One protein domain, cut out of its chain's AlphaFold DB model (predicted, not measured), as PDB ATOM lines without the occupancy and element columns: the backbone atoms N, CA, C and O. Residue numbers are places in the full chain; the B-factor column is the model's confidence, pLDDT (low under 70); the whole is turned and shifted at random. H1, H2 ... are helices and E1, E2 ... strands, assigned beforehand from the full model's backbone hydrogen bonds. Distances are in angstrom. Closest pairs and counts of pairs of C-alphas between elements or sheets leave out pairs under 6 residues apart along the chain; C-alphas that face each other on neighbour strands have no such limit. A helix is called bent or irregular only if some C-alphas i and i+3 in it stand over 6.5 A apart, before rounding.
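This is residues 66 to 156 of the 274 residues of an uncharacterized protein of Angomonas deanei (UniProt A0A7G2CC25). A two-stranded hairpin, E1 and E2, has a cluster of four short to medium helices at one end, and its long loop sticks out at the other with residues 130 to 135. H2 and H4 come next to the strands, while H1 and H3 run side by side farther out; the short stretches 86 to 87 and 154 to 155 pair with E2 and E1 and widen the small sheet. The printed part has 91 residues, with four named helices and then two named strands along the chain, in the order H1, H2, H3, H4, E1, E2; the sheet, E1 - E2, is antiparallel and the class is mostly helix. The whole is compact, with a radius of gyration of the C-alphas of 14.0 A, yet elongated in outline, spanning 46 by 24 by 19 A, with the loop at one end of its length.

E1, residues 123 to 127, and E2, residues 140 to 144, form an antiparallel hairpin, their directions at 143 degrees. N 125 and O 142 are 2.8 A apart and N 123 and O 144 are 2.9 A apart, both within hydrogen-bond range. Residues 86 to 87 pair antiparallel with residues 142 to 143 of E2, and residues 154 to 155 with residues 125 to 126 of E1. The closest C-alphas of E1 and H4, residues 111 to 117, are those of Val 124 and Leu 115, 7.1 A apart. The closest C-alphas of E2 and H2, residues 88 to 94, are those of His 142 and Ile 88, 5.6 A apart. H2 and H4 only just touch, with 3 pairs of C-alphas within 8 A, the closest being Tyr 92 and Leu 111 at 7.3 A; they stand at a steep tilt of 66 degrees, opposite ways. H1, residues 66 to 81, touches H3, residues 97 to 106, with residues 71 to 74 alone, the closest C-alphas being those of Ala 74 and Thr 99 at 5.7 A; they stand at a shallow tilt of 28 degrees, opposite ways. H1 and H3 are both apart from E1 and E2. Every O i to N i+4 pair is within hydrogen-bond range in H2, H3 and H4, and 10 of 12 are in H1.

H1 begins at C-alpha 66, (-14.358, -37.054, -23.558), and is 24.1 A long, with a kink of 36 degrees near residue 73; it is irregular, but only just, with C-alphas 70 and 73 7.0 A apart. H3 is 12.9 A long, E1 12.0 A and E2 13.0 A. E2 ends at C-alpha 144, (7.497, -27.411, -33.928).

The C-alphas of Thr 66 and Gly 133 are the two farthest apart, at 48.8 A. The printed part has no cut, and the link from E1 to E2, 12 residues, is long. The mean pLDDT of the printed part is 81.4; residues 128 to 139 and 151 to 152 are under 70.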
ATOM      1  N   THR A  66     -14.259 -36.074 -22.467       73.94
ATOM      2  CA  THR A  66     -14.358 -37.054 -23.558       73.94
ATOM      3  C   THR A  66     -13.508 -36.653 -24.768       73.94
ATOM      4  O   THR A  66     -12.938 -37.504 -25.449       73.94
ATOM      5  N   TYR A  67     -13.402 -35.347 -25.034       78.50
ATOM      6  CA  TYR A  67     -12.595 -34.817 -26.129       78.50
ATOM      7  C   TYR A  67     -11.094 -35.022 -25.896       78.50
ATOM      8  O   TYR A  67     -10.421 -35.580 -26.759       78.50
ATOM      9  N   GLU A  68     -10.585 -34.617 -24.730       79.75
ATOM     10  CA  GLU A  68      -9.166 -34.754 -24.371       79.75
ATOM     11  C   GLU A  68      -8.710 -36.218 -24.422       79.75
ATOM     12  O   GLU A  68      -7.688 -36.539 -25.030       79.75
ATOM     13  N   GLU A  69      -9.513 -37.132 -23.872       80.06
ATOM     14  CA  GLU A  69      -9.194 -38.562 -23.859       80.06
ATOM     15  C   GLU A  69      -9.202 -39.172 -25.272       80.06
ATOM     16  O   GLU A  69      -8.347 -39.991 -25.615       80.06
ATOM     17  N   ALA A  70     -10.115 -38.726 -26.137       83.38
ATOM     18  CA  ALA A  70     -10.195 -39.200 -27.514       83.38
ATOM     19  C   ALA A  70      -9.114 -38.600 -28.436       83.38
ATOM     20  O   ALA A  70      -8.766 -39.216 -29.445       83.38
ATOM     21  N   VAL A  71      -8.583 -37.416 -28.116       86.88
ATOM     22  CA  VAL A  71      -7.530 -36.719 -28.881       86.88
ATOM     23  C   VAL A  71      -6.129 -37.144 -28.441       86.88
ATOM     24  O   VAL A  71      -5.198 -37.108 -29.249       86.88
ATOM     25  N   PHE A  72      -5.979 -37.628 -27.206       88.50
ATOM     26  CA  PHE A  72      -4.706 -38.053 -26.623       88.50
ATOM     27  C   PHE A  72      -3.846 -38.969 -27.526       88.50
ATOM     28  O   PHE A  72      -2.656 -38.679 -27.686       88.50
ATOM     29  N   PRO A  73      -4.390 -39.999 -28.215       87.44
ATOM     30  CA  PRO A  73      -3.591 -40.833 -29.119       87.44
ATOM     31  C   PRO A  73      -2.974 -40.043 -30.282       87.44
ATOM     32  O   PRO A  73      -1.845 -40.312 -30.697       87.44
ATOM     33  N   ALA A  74      -3.693 -39.034 -30.790       87.12
ATOM     34  CA  ALA A  74      -3.198 -38.165 -31.851       87.12
ATOM     35  C   ALA A  74      -2.072 -37.255 -31.347       87.12
ATOM     36  O   ALA A  74      -1.064 -37.088 -32.032       87.12
ATOM     37  N   VAL A  75      -2.208 -36.705 -30.137       89.88
ATOM     38  CA  VAL A  75      -1.178 -35.872 -29.489       89.88
ATOM     39  C   VAL A  75       0.099 -36.667 -29.263       89.88
ATOM     40  O   VAL A  75       1.190 -36.185 -29.569       89.88
ATOM     41  N   GLN A  76      -0.030 -37.902 -28.779       90.88
ATOM     42  CA  GLN A  76       1.109 -38.773 -28.521       90.88
ATOM     43  C   GLN A  76       1.876 -39.094 -29.808       90.88
ATOM     44  O   GLN A  76       3.104 -39.012 -29.836       90.88
ATOM     45  N   GLU A  77       1.170 -39.397 -30.900       91.00
ATOM     46  CA  GLU A  77       1.819 -39.614 -32.192       91.00
ATOM     47  C   GLU A  77       2.486 -38.334 -32.725       91.00
ATOM     48  O   GLU A  77       3.615 -38.372 -33.218       91.00
ATOM     49  N   LEU A  78       1.820 -37.185 -32.594       90.50
ATOM     50  CA  LEU A  78       2.372 -35.894 -33.001       90.50
ATOM     51  C   LEU A  78       3.669 -35.566 -32.257       90.50
ATOM     52  O   LEU A  78       4.633 -35.132 -32.887       90.50
ATOM     53  N   LEU A  79       3.727 -35.828 -30.949       89.44
ATOM     54  CA  LEU A  79       4.938 -35.673 -30.140       89.44
ATOM     55  C   LEU A  79       6.081 -36.575 -30.626       89.44
ATOM     56  O   LEU A  79       7.223 -36.124 -30.694       89.44
ATOM     57  N   LEU A  80       5.786 -37.817 -31.024       89.50
ATOM     58  CA  LEU A  80       6.788 -38.742 -31.571       89.50
ATOM     59  C   LEU A  80       7.315 -38.295 -32.943       89.50
ATOM     60  O   LEU A  80       8.492 -38.480 -33.256       89.50
ATOM     61  N   LEU A  81       6.458 -37.700 -33.776       86.88
ATOM     62  CA  LEU A  81       6.827 -37.240 -35.117       86.88
ATOM     63  C   LEU A  81       7.583 -35.904 -35.108       86.88
ATOM     64  O   LEU A  81       8.411 -35.652 -35.993       86.88
ATOM     65  N   LEU A  82       7.313 -35.042 -34.128       86.56
ATOM     66  CA  LEU A  82       7.853 -33.685 -34.037       86.56
ATOM     67  C   LEU A  82       9.276 -33.646 -33.462       86.56
ATOM     68  O   LEU A  82       9.555 -33.054 -32.428       86.56
ATOM     69  N   THR A  83      10.222 -34.201 -34.212       83.94
ATOM     70  CA  THR A  83      11.669 -34.067 -33.943       83.94
ATOM     71  C   THR A  83      12.274 -32.781 -34.516       83.94
ATOM     72  O   THR A  83      13.410 -32.421 -34.215       83.94
ATOM     73  N   ARG A  84      11.528 -32.088 -35.380       81.44
ATOM     74  CA  ARG A  84      11.921 -30.855 -36.073       81.44
ATOM     75  C   ARG A  84      10.683 -30.071 -36.492       81.44
ATOM     76  O   ARG A  84       9.563 -30.556 -36.367       81.44
ATOM     77  N   ALA A  85      10.888 -28.883 -37.050       85.12
ATOM     78  CA  ALA A  85       9.808 -28.107 -37.636       85.12
ATOM     79  C   ALA A  85       9.246 -28.762 -38.911       85.12
ATOM     80  O   ALA A  85       9.997 -29.061 -39.845       85.12
ATOM     81  N   TYR A  86       7.924 -28.901 -38.982       87.75
ATOM     82  CA  TYR A  86       7.197 -29.407 -40.147       87.75
ATOM     83  C   TYR A  86       6.198 -28.383 -40.654       87.75
ATOM     84  O   TYR A  86       5.649 -27.615 -39.874       87.75
ATOM     85  N   ARG A  87       5.907 -28.391 -41.957       89.38
ATOM     86  CA  ARG A  87       4.693 -27.737 -42.455       89.38
ATOM     87  C   ARG A  87       3.485 -28.540 -42.003       89.38
ATOM     88  O   ARG A  87       3.547 -29.765 -42.020       89.38
ATOM     89  N   ILE A  88       2.383 -27.868 -41.677       87.88
ATOM     90  CA  ILE A  88       1.171 -28.552 -41.190       87.88
ATOM     91  C   ILE A  88       0.679 -29.606 -42.197       87.88
ATOM     92  O   ILE A  88       0.389 -30.733 -41.811       87.88
ATOM     93  N   GLY A  89       0.687 -29.294 -43.499       86.69
ATOM     94  CA  GLY A  89       0.319 -30.262 -44.540       86.69
ATOM     95  C   GLY A  89       1.244 -31.486 -44.603       86.69
ATOM     96  O   GLY A  89       0.767 -32.612 -44.723       86.69
ATOM     97  N   ASP A  90       2.558 -31.287 -44.457       88.06
ATOM     98  CA  ASP A  90       3.540 -32.380 -44.464       88.06
ATOM     99  C   ASP A  90       3.432 -33.233 -43.191       88.06
ATOM    100  O   ASP A  90       3.629 -34.447 -43.229       88.06
ATOM    101  N   LEU A  91       3.106 -32.599 -42.060       90.19
ATOM    102  CA  LEU A  91       2.828 -33.283 -40.803       90.19
ATOM    103  C   LEU A  91       1.586 -34.162 -40.941       90.19
ATOM    104  O   LEU A  91       1.650 -35.346 -40.623       90.19
ATOM    105  N   TYR A  92       0.492 -33.617 -41.486       90.38
ATOM    106  CA  TYR A  92      -0.725 -34.387 -41.722       90.38
ATOM    107  C   TYR A  92      -0.444 -35.602 -42.603       90.38
ATOM    108  O   TYR A  92      -0.906 -36.692 -42.300       90.38
ATOM    109  N   GLN A  93       0.373 -35.469 -43.652       91.44
ATOM    110  CA  GLN A  93       0.748 -36.607 -44.496       91.44
ATOM    111  C   GLN A  93       1.545 -37.688 -43.752       91.44
ATOM    112  O   GLN A  93       1.401 -38.864 -44.090       91.44
ATOM    113  N   ARG A  94       2.332 -37.317 -42.738       90.69
ATOM    114  CA  ARG A  94       3.145 -38.238 -41.928       90.69
ATOM    115  C   ARG A  94       2.374 -38.953 -40.827       90.69
ATOM    116  O   ARG A  94       2.852 -39.989 -40.382       90.69
ATOM    117  N   LEU A  95       1.215 -38.431 -40.428       91.38
ATOM    118  CA  LEU A  95       0.343 -39.115 -39.481       91.38
ATOM    119  C   LEU A  95      -0.025 -40.509 -39.990       91.38
ATOM    120  O   LEU A  95      -0.265 -40.731 -41.188       91.38
ATOM    121  N   SER A  96      -0.116 -41.440 -39.057       92.31
ATOM    122  CA  SER A  96      -0.573 -42.791 -39.290       92.31
ATOM    123  C   SER A  96      -2.014 -42.773 -39.827       92.31
ATOM    124  O   SER A  96      -2.812 -41.885 -39.493       92.31
ATOM    125  N   PRO A  97      -2.385 -43.737 -40.688       93.00
ATOM    126  CA  PRO A  97      -3.766 -43.900 -41.134       93.00
ATOM    127  C   PRO A  97      -4.814 -43.897 -40.002       93.00
ATOM    128  O   PRO A  97      -5.808 -43.184 -40.164       93.00
ATOM    129  N   PRO A  98      -4.624 -44.593 -38.856       90.25
ATOM    130  CA  PRO A  98      -5.620 -44.585 -37.783       90.25
ATOM    131  C   PRO A  98      -5.802 -43.204 -37.146       90.25
ATOM    132  O   PRO A  98      -6.932 -42.814 -36.860       90.25
ATOM    133  N   THR A  99      -4.735 -42.421 -36.989       89.12
ATOM    134  CA  THR A  99      -4.833 -41.061 -36.435       89.12
ATOM    135  C   THR A  99      -5.494 -40.092 -37.409       89.12
ATOM    136  O   THR A  99      -6.326 -39.278 -37.009       89.12
ATOM    137  N   LYS A 100      -5.214 -40.213 -38.712       90.69
ATOM    138  CA  LYS A 100      -5.947 -39.459 -39.744       90.69
ATOM    139  C   LYS A 100      -7.441 -39.772 -39.710       90.69
ATOM    140  O   LYS A 100      -8.264 -38.861 -39.806       90.69
ATOM    141  N   GLU A 101      -7.800 -41.046 -39.570       90.62
ATOM    142  CA  GLU A 101      -9.194 -41.478 -39.478       90.62
ATOM    143  C   GLU A 101      -9.871 -40.978 -38.193       90.62
ATOM    144  O   GLU A 101     -11.003 -40.495 -38.240       90.62
ATOM    145  N   LEU A 102      -9.164 -41.019 -37.062       88.62
ATOM    146  CA  LEU A 102      -9.619 -40.472 -35.786       88.62
ATOM    147  C   LEU A 102      -9.948 -38.976 -35.904       88.62
ATOM    148  O   LEU A 102     -11.057 -38.570 -35.557       88.62
ATOM    149  N   LEU A 103      -9.034 -38.173 -36.460       88.25
ATOM    150  CA  LEU A 103      -9.226 -36.726 -36.621       88.25
ATOM    151  C   LEU A 103     -10.367 -36.391 -37.592       88.25
ATOM    152  O   LEU A 103     -11.200 -35.537 -37.297       88.25
ATOM    153  N   THR A 104     -10.441 -37.079 -38.735       89.88
ATOM    154  CA  THR A 104     -11.396 -36.734 -39.803       89.88
ATOM    155  C   THR A 104     -12.784 -37.338 -39.622       89.88
ATOM    156  O   THR A 104     -13.776 -36.650 -39.858       89.88
ATOM    157  N   ARG A 105     -12.886 -38.612 -39.223       87.25
ATOM    158  CA  ARG A 105     -14.168 -39.334 -39.166       87.25
ATOM    159  C   ARG A 105     -14.795 -39.332 -37.782       87.25
ATOM    160  O   ARG A 105     -16.001 -39.128 -37.685       87.25
ATOM    161  N   LYS A 106     -13.997 -39.581 -36.738       86.12
ATOM    162  CA  LYS A 106     -14.511 -39.725 -35.367       86.12
ATOM    163  C   LYS A 106     -14.692 -38.371 -34.693       86.12
ATOM    164  O   LYS A 106     -15.794 -38.039 -34.281       86.12
ATOM    165  N   LEU A 107     -13.619 -37.588 -34.633       84.50
ATOM    166  CA  LEU A 107     -13.596 -36.305 -33.934       84.50
ATOM    167  C   LEU A 107     -14.088 -35.150 -34.808       84.50
ATOM    168  O   LEU A 107     -14.610 -34.171 -34.286       84.50
ATOM    169  N   LYS A 108     -13.928 -35.261 -36.135       87.19
ATOM    170  CA  LYS A 108     -14.197 -34.183 -37.104       87.19
ATOM    171  C   LYS A 108     -13.488 -32.876 -36.726       87.19
ATOM    172  O   LYS A 108     -14.029 -31.785 -36.902       87.19
ATOM    173  N   VAL A 109     -12.271 -32.991 -36.199       85.06
ATOM    174  CA  VAL A 109     -11.468 -31.855 -35.748       85.06
ATOM    175  C   VAL A 109     -10.280 -31.659 -36.687       85.06
ATOM    176  O   VAL A 109      -9.551 -32.621 -36.950       85.06
ATOM    177  N   PRO A 110     -10.056 -30.433 -37.202       88.56
ATOM    178  CA  PRO A 110      -8.883 -30.147 -38.015       88.56
ATOM    179  C   PRO A 110      -7.609 -30.294 -37.181       88.56
ATOM    180  O   PRO A 110      -7.584 -29.944 -35.999       88.56
ATOM    181  N   LEU A 111      -6.534 -30.773 -37.813       88.56
ATOM    182  CA  LEU A 111      -5.241 -30.968 -37.155       88.56
ATOM    183  C   LEU A 111      -4.762 -29.675 -36.483       88.56
ATOM    184  O   LEU A 111      -4.254 -29.703 -35.370       88.56
ATOM    185  N   GLU A 112      -4.978 -28.540 -37.138       89.56
ATOM    186  CA  GLU A 112      -4.654 -27.212 -36.637       89.56
ATOM    187  C   GLU A 112      -5.255 -26.956 -35.255       89.56
ATOM    188  O   GLU A 112      -4.553 -26.462 -34.381       89.56
ATOM    189  N   LYS A 113      -6.524 -27.323 -35.040       88.25
ATOM    190  CA  LYS A 113      -7.199 -27.113 -33.756       88.25
ATOM    191  C   LYS A 113      -6.541 -27.931 -32.644       88.25
ATOM    192  O   LYS A 113      -6.219 -27.361 -31.613       88.25
ATOM    193  N   VAL A 114      -6.210 -29.199 -32.902       88.62
ATOM    194  CA  VAL A 114      -5.459 -30.040 -31.945       88.62
ATOM    195  C   VAL A 114      -4.103 -29.419 -31.593       88.62
ATOM    196  O   VAL A 114      -3.675 -29.450 -30.444       88.62
ATOM    197  N   LEU A 115      -3.422 -28.818 -32.571       90.31
ATOM    198  CA  LEU A 115      -2.145 -28.146 -32.328       90.31
ATOM    199  C   LEU A 115      -2.301 -26.879 -31.474       90.31
ATOM    200  O   LEU A 115      -1.423 -26.595 -30.662       90.31
ATOM    201  N   TYR A 116      -3.386 -26.120 -31.647       88.25
ATOM    202  CA  TYR A 116      -3.656 -24.916 -30.854       88.25
ATOM    203  C   TYR A 116      -4.145 -25.220 -29.439       88.25
ATOM    204  O   TYR A 116      -3.809 -24.469 -28.525       88.25
ATOM    205  N   ASP A 117      -4.897 -26.306 -29.262       87.56
ATOM    206  CA  ASP A 117      -5.448 -26.712 -27.967       87.56
ATOM    207  C   ASP A 117      -4.350 -27.258 -27.025       87.56
ATOM    208  O   ASP A 117      -4.520 -27.275 -25.805       87.56
ATOM    209  N   HIS A 118      -3.168 -27.606 -27.558       85.94
ATOM    210  CA  HIS A 118      -2.024 -28.105 -26.782       85.94
ATOM    211  C   HIS A 118      -0.749 -27.246 -26.939       85.94
ATOM    212  O   HIS A 118       0.294 -27.738 -27.393       85.94
ATOM    213  N   PRO A 119      -0.770 -25.974 -26.492       84.50
ATOM    214  CA  PRO A 119       0.356 -25.046 -26.646       84.50
ATOM    215  C   PRO A 119       1.600 -25.451 -25.838       84.50
ATOM    216  O   PRO A 119       2.707 -24.997 -26.119       84.50
ATOM    217  N   GLN A 120       1.433 -26.320 -24.835       82.94
ATOM    218  CA  GLN A 120       2.537 -26.870 -24.040       82.94
ATOM    219  C   GLN A 120       3.419 -27.828 -24.854       82.94
ATOM    220  O   GLN A 120       4.594 -28.020 -24.543       82.94
ATOM    221  N   HIS A 121       2.853 -28.431 -25.898       85.06
ATOM    222  CA  HIS A 121       3.497 -29.459 -26.709       85.06
ATOM    223  C   HIS A 121       3.846 -28.958 -28.105       85.06
ATOM    224  O   HIS A 121       4.851 -29.383 -28.681       85.06
ATOM    225  N   PHE A 122       3.046 -28.036 -28.640       89.81
ATOM    226  CA  PHE A 122       3.148 -27.600 -30.022       89.81
ATOM    227  C   PHE A 122       3.101 -26.082 -30.127       89.81
ATOM    228  O   PHE A 122       2.269 -25.417 -29.518       89.81
ATOM    229  N   VAL A 123       3.968 -25.533 -30.972       88.69
ATOM    230  CA  VAL A 123       3.918 -24.129 -31.369       88.69
ATOM    231  C   VAL A 123       3.721 -24.056 -32.869       88.69
ATOM    232  O   VAL A 123       4.547 -24.539 -33.649       88.69
ATOM    233  N   VAL A 124       2.627 -23.415 -33.275       89.00
ATOM    234  CA  VAL A 124       2.348 -23.104 -34.674       89.00
ATOM    235  C   VAL A 124       2.902 -21.720 -34.989       89.00
ATOM    236  O   VAL A 124       2.608 -20.747 -34.301       89.00
ATOM    237  N   TYR A 125       3.709 -21.600 -36.038       85.19
ATOM    238  CA  TYR A 125       4.323 -20.335 -36.430       85.19
ATOM    239  C   TYR A 125       4.402 -20.171 -37.947       85.19
ATOM    240  O   TYR A 125       4.431 -21.133 -38.721       85.19
ATOM    241  N   ARG A 126       4.447 -18.918 -38.404       84.94
ATOM    242  CA  ARG A 126       4.650 -18.593 -39.821       84.94
ATOM    243  C   ARG A 126       6.136 -18.488 -40.116       84.94
ATOM    244  O   ARG A 126       6.821 -17.618 -39.579       84.94
ATOM    245  N   ARG A 127       6.622 -19.331 -41.030       75.81
ATOM    246  CA  ARG A 127       7.992 -19.232 -41.543       75.81
ATOM    247  C   ARG A 127       7.991 -18.519 -42.887       75.81
ATOM    248  O   ARG A 127       7.389 -18.987 -43.855       75.81
ATOM    249  N   PHE A 128       8.712 -17.408 -42.954       65.62
ATOM    250  CA  PHE A 128       8.994 -16.720 -44.206       65.62
ATOM    251  C   PHE A 128      10.208 -17.382 -44.861       65.62
ATOM    252  O   PHE A 128      11.275 -17.493 -44.258       65.62
ATOM    253  N   SER A 129      10.042 -17.883 -46.085       56.25
ATOM    254  CA  SER A 129      11.162 -18.435 -46.850       56.25
ATOM    255  C   SER A 129      12.027 -17.279 -47.346       56.25
ATOM    256  O   SER A 129      11.623 -16.563 -48.256       56.25
ATOM    257  N   ALA A 130      13.210 -17.103 -46.758       51.28
ATOM    258  CA  ALA A 130      14.176 -16.067 -47.136       51.28
ATOM    259  C   ALA A 130      15.012 -16.433 -48.380       51.28
ATOM    260  O   ALA A 130      16.094 -15.889 -48.584       51.28
ATOM    261  N   THR A 131      14.554 -17.369 -49.218       48.44
ATOM    262  CA  THR A 131      15.279 -17.731 -50.437       48.44
ATOM    263  C   THR A 131      15.199 -16.591 -51.448       48.44
ATOM    264  O   THR A 131      14.193 -16.404 -52.138       48.44
ATOM    265  N   ALA A 132      16.290 -15.824 -51.505       40.84
ATOM    266  CA  ALA A 132      16.560 -14.792 -52.490       40.84
ATOM    267  C   ALA A 132      16.265 -15.326 -53.903       40.84
ATOM    268  O   ALA A 132      16.938 -16.228 -54.391       40.84
ATOM    269  N   GLY A 133      15.210 -14.808 -54.534       47.00
ATOM    270  CA  GLY A 133      14.857 -15.111 -55.925       47.00
ATOM    271  C   GLY A 133      13.579 -15.928 -56.142       47.00
ATOM    272  O   GLY A 133      13.082 -15.966 -57.266       47.00
ATOM    273  N   ALA A 134      12.975 -16.528 -55.112       47.28
ATOM    274  CA  ALA A 134      11.700 -17.226 -55.291       47.28
ATOM    275  C   ALA A 134      10.520 -16.243 -55.171       47.28
ATOM    276  O   ALA A 134      10.332 -15.622 -54.124       47.28
ATOM    277  N   LYS A 135       9.716 -16.113 -56.244       48.00
ATOM    278  CA  LYS A 135       8.403 -15.428 -56.266       48.00
ATOM    279  C   LYS A 135       7.699 -15.602 -54.920       48.00
ATOM    280  O   LYS A 135       7.546 -16.746 -54.502       48.00
ATOM    281  N   ARG A 136       7.293 -14.488 -54.286       50.16
ATOM    282  CA  ARG A 136       6.580 -14.399 -52.993       50.16
ATOM    283  C   ARG A 136       5.691 -15.626 -52.748       50.16
ATOM    284  O   ARG A 136       4.529 -15.637 -53.141       50.16
ATOM    285  N   ARG A 137       6.238 -16.671 -52.122       53.72
ATOM    286  CA  ARG A 137       5.435 -17.795 -51.643       53.72
ATOM    287  C   ARG A 137       4.753 -17.306 -50.377       53.72
ATOM    288  O   ARG A 137       5.407 -16.697 -49.528       53.72
ATOM    289  N   SER A 138       3.443 -17.510 -50.297       56.91
ATOM    290  CA  SER A 138       2.671 -17.232 -49.091       56.91
ATOM    291  C   SER A 138       3.375 -17.847 -47.872       56.91
ATOM    292  O   SER A 138       3.980 -18.921 -47.988       56.91
ATOM    293  N   PRO A 139       3.370 -17.161 -46.718       67.12
ATOM    294  CA  PRO A 139       3.985 -17.694 -45.512       67.12
ATOM    295  C   PRO A 139       3.326 -19.031 -45.167       67.12
ATOM    296  O   PRO A 139       2.118 -19.093 -44.952       67.12
ATOM    297  N   ALA A 140       4.121 -20.099 -45.142       79.06
ATOM    298  CA  ALA A 140       3.627 -21.425 -44.801       79.06
ATOM    299  C   ALA A 140       3.582 -21.583 -43.278       79.06
ATOM    300  O   ALA A 140       4.530 -21.211 -42.573       79.06
ATOM    301  N   LEU A 141       2.486 -22.157 -42.782       86.94
ATOM    302  CA  LEU A 141       2.343 -22.522 -41.378       86.94
ATOM    303  C   LEU A 141       3.207 -23.742 -41.080       86.94
ATOM    304  O   LEU A 141       3.143 -24.756 -41.781       86.94
ATOM    305  N   HIS A 142       4.032 -23.604 -40.053       88.69
ATOM    306  CA  HIS A 142       4.859 -24.668 -39.521       88.69
ATOM    307  C   HIS A 142       4.453 -24.960 -38.087       88.69
ATOM    308  O   HIS A 142       3.944 -24.086 -37.392       88.69
ATOM    309  N   VAL A 143       4.715 -26.183 -37.659       90.62
ATOM    310  CA  VAL A 143       4.607 -26.624 -36.280       90.62
ATOM    311  C   VAL A 143       5.960 -27.154 -35.824       90.62
ATOM    312  O   VAL A 143       6.671 -27.806 -36.594       90.62
ATOM    313  N   ALA A 144       6.330 -26.849 -34.590       88.44
ATOM    314  CA  ALA A 144       7.497 -27.411 -33.928       88.44
ATOM    315  C   ALA A 144       7.224 -27.545 -32.423       88.44
ATOM    316  O   ALA A 144       6.337 -26.860 -31.905       88.44
ATOM    317  N   PRO A 145       8.000 -28.374 -31.708       86.81
ATOM    318  CA  PRO A 145       8.070 -28.292 -30.256       86.81
ATOM    319  C   PRO A 145       8.492 -26.880 -29.806       86.81
ATOM    320  O   PRO A 145       9.295 -26.254 -30.509       86.81
ATOM    321  N   PRO A 146       8.027 -26.384 -28.641       83.81
ATOM    322  CA  PRO A 146       8.314 -25.024 -28.173       83.81
ATOM    323  C   PRO A 146       9.804 -24.662 -28.156       83.81
ATOM    324  O   PRO A 146      10.185 -23.552 -28.514       83.81
ATOM    325  N   TYR A 147      10.663 -25.624 -27.817       82.00
ATOM    326  CA  TYR A 147      12.115 -25.445 -27.742       82.00
ATOM    327  C   TYR A 147      12.829 -25.450 -29.109       82.00
ATOM    328  O   TYR A 147      14.017 -25.144 -29.173       82.00
ATOM    329  N   LEU A 148      12.140 -25.791 -30.208       81.56
ATOM    330  CA  LEU A 148      12.694 -25.814 -31.575       81.56
ATOM    331  C   LEU A 148      12.170 -24.678 -32.461       81.56
ATOM    332  O   LEU A 148      12.408 -24.675 -33.674       81.56
ATOM    333  N   VAL A 149      11.443 -23.719 -31.890       82.62
ATOM    334  CA  VAL A 149      10.923 -22.571 -32.635       82.62
ATOM    335  C   VAL A 149      12.082 -21.626 -32.972       82.62
ATOM    336  O   VAL A 149      12.777 -21.168 -32.066       82.62
ATOM    337  N   PRO A 150      12.317 -21.298 -34.257       76.19
ATOM    338  CA  PRO A 150      13.390 -20.383 -34.622       76.19
ATOM    339  C   PRO A 150      13.155 -18.979 -34.042       76.19
ATOM    340  O   PRO A 150      12.022 -18.484 -34.136       76.19
ATOM    341  N   PRO A 151      14.201 -18.300 -33.535       67.19
ATOM    342  CA  PRO A 151      14.089 -16.930 -33.042       67.19
ATOM    343  C   PRO A 151      13.585 -15.992 -34.152       67.19
ATOM    344  O   PRO A 151      13.963 -16.132 -35.318       67.19
ATOM    345  N   GLY A 152      12.677 -15.073 -33.810       65.94
ATOM    346  CA  GLY A 152      12.018 -14.170 -34.766       65.94
ATOM    347  C   GLY A 152      10.834 -14.770 -35.546       65.94
ATOM    348  O   GLY A 152      10.294 -14.125 -36.450       65.94
ATOM    349  N   SER A 153      10.404 -15.995 -35.225       71.62
ATOM    350  CA  SER A 153       9.204 -16.598 -35.821       71.62
ATOM    351  C   SER A 153       7.924 -15.984 -35.248       71.62
ATOM    352  O   SER A 153       7.746 -15.913 -34.036       71.62
ATOM    353  N   LYS A 154       6.981 -15.590 -36.116       75.31
ATOM    354  CA  LYS A 154       5.657 -15.116 -35.679       75.31
ATOM    355  C   LYS A 154       4.791 -16.317 -35.291       75.31
ATOM    356  O   LYS A 154       4.303 -17.022 -36.181       75.31
ATOM    357  N   VAL A 155       4.642 -16.551 -33.988       79.69
ATOM    358  CA  VAL A 155       3.729 -17.555 -33.420       79.69
ATOM    359  C   VAL A 155       2.289 -17.171 -33.755       79.69
ATOM    360  O   VAL A 155       1.923 -15.996 -33.723       79.69
ATOM    361  N   VAL A 156       1.490 -18.156 -34.141       77.69
ATOM    362  CA  VAL A 156       0.062 -17.998 -34.410       77.69
ATOM    363  C   VAL A 156      -0.678 -18.528 -33.184       77.69
ATOM    364  O   VAL A 156      -0.490 -19.686 -32.830       77.69
TER     365      VAL A 156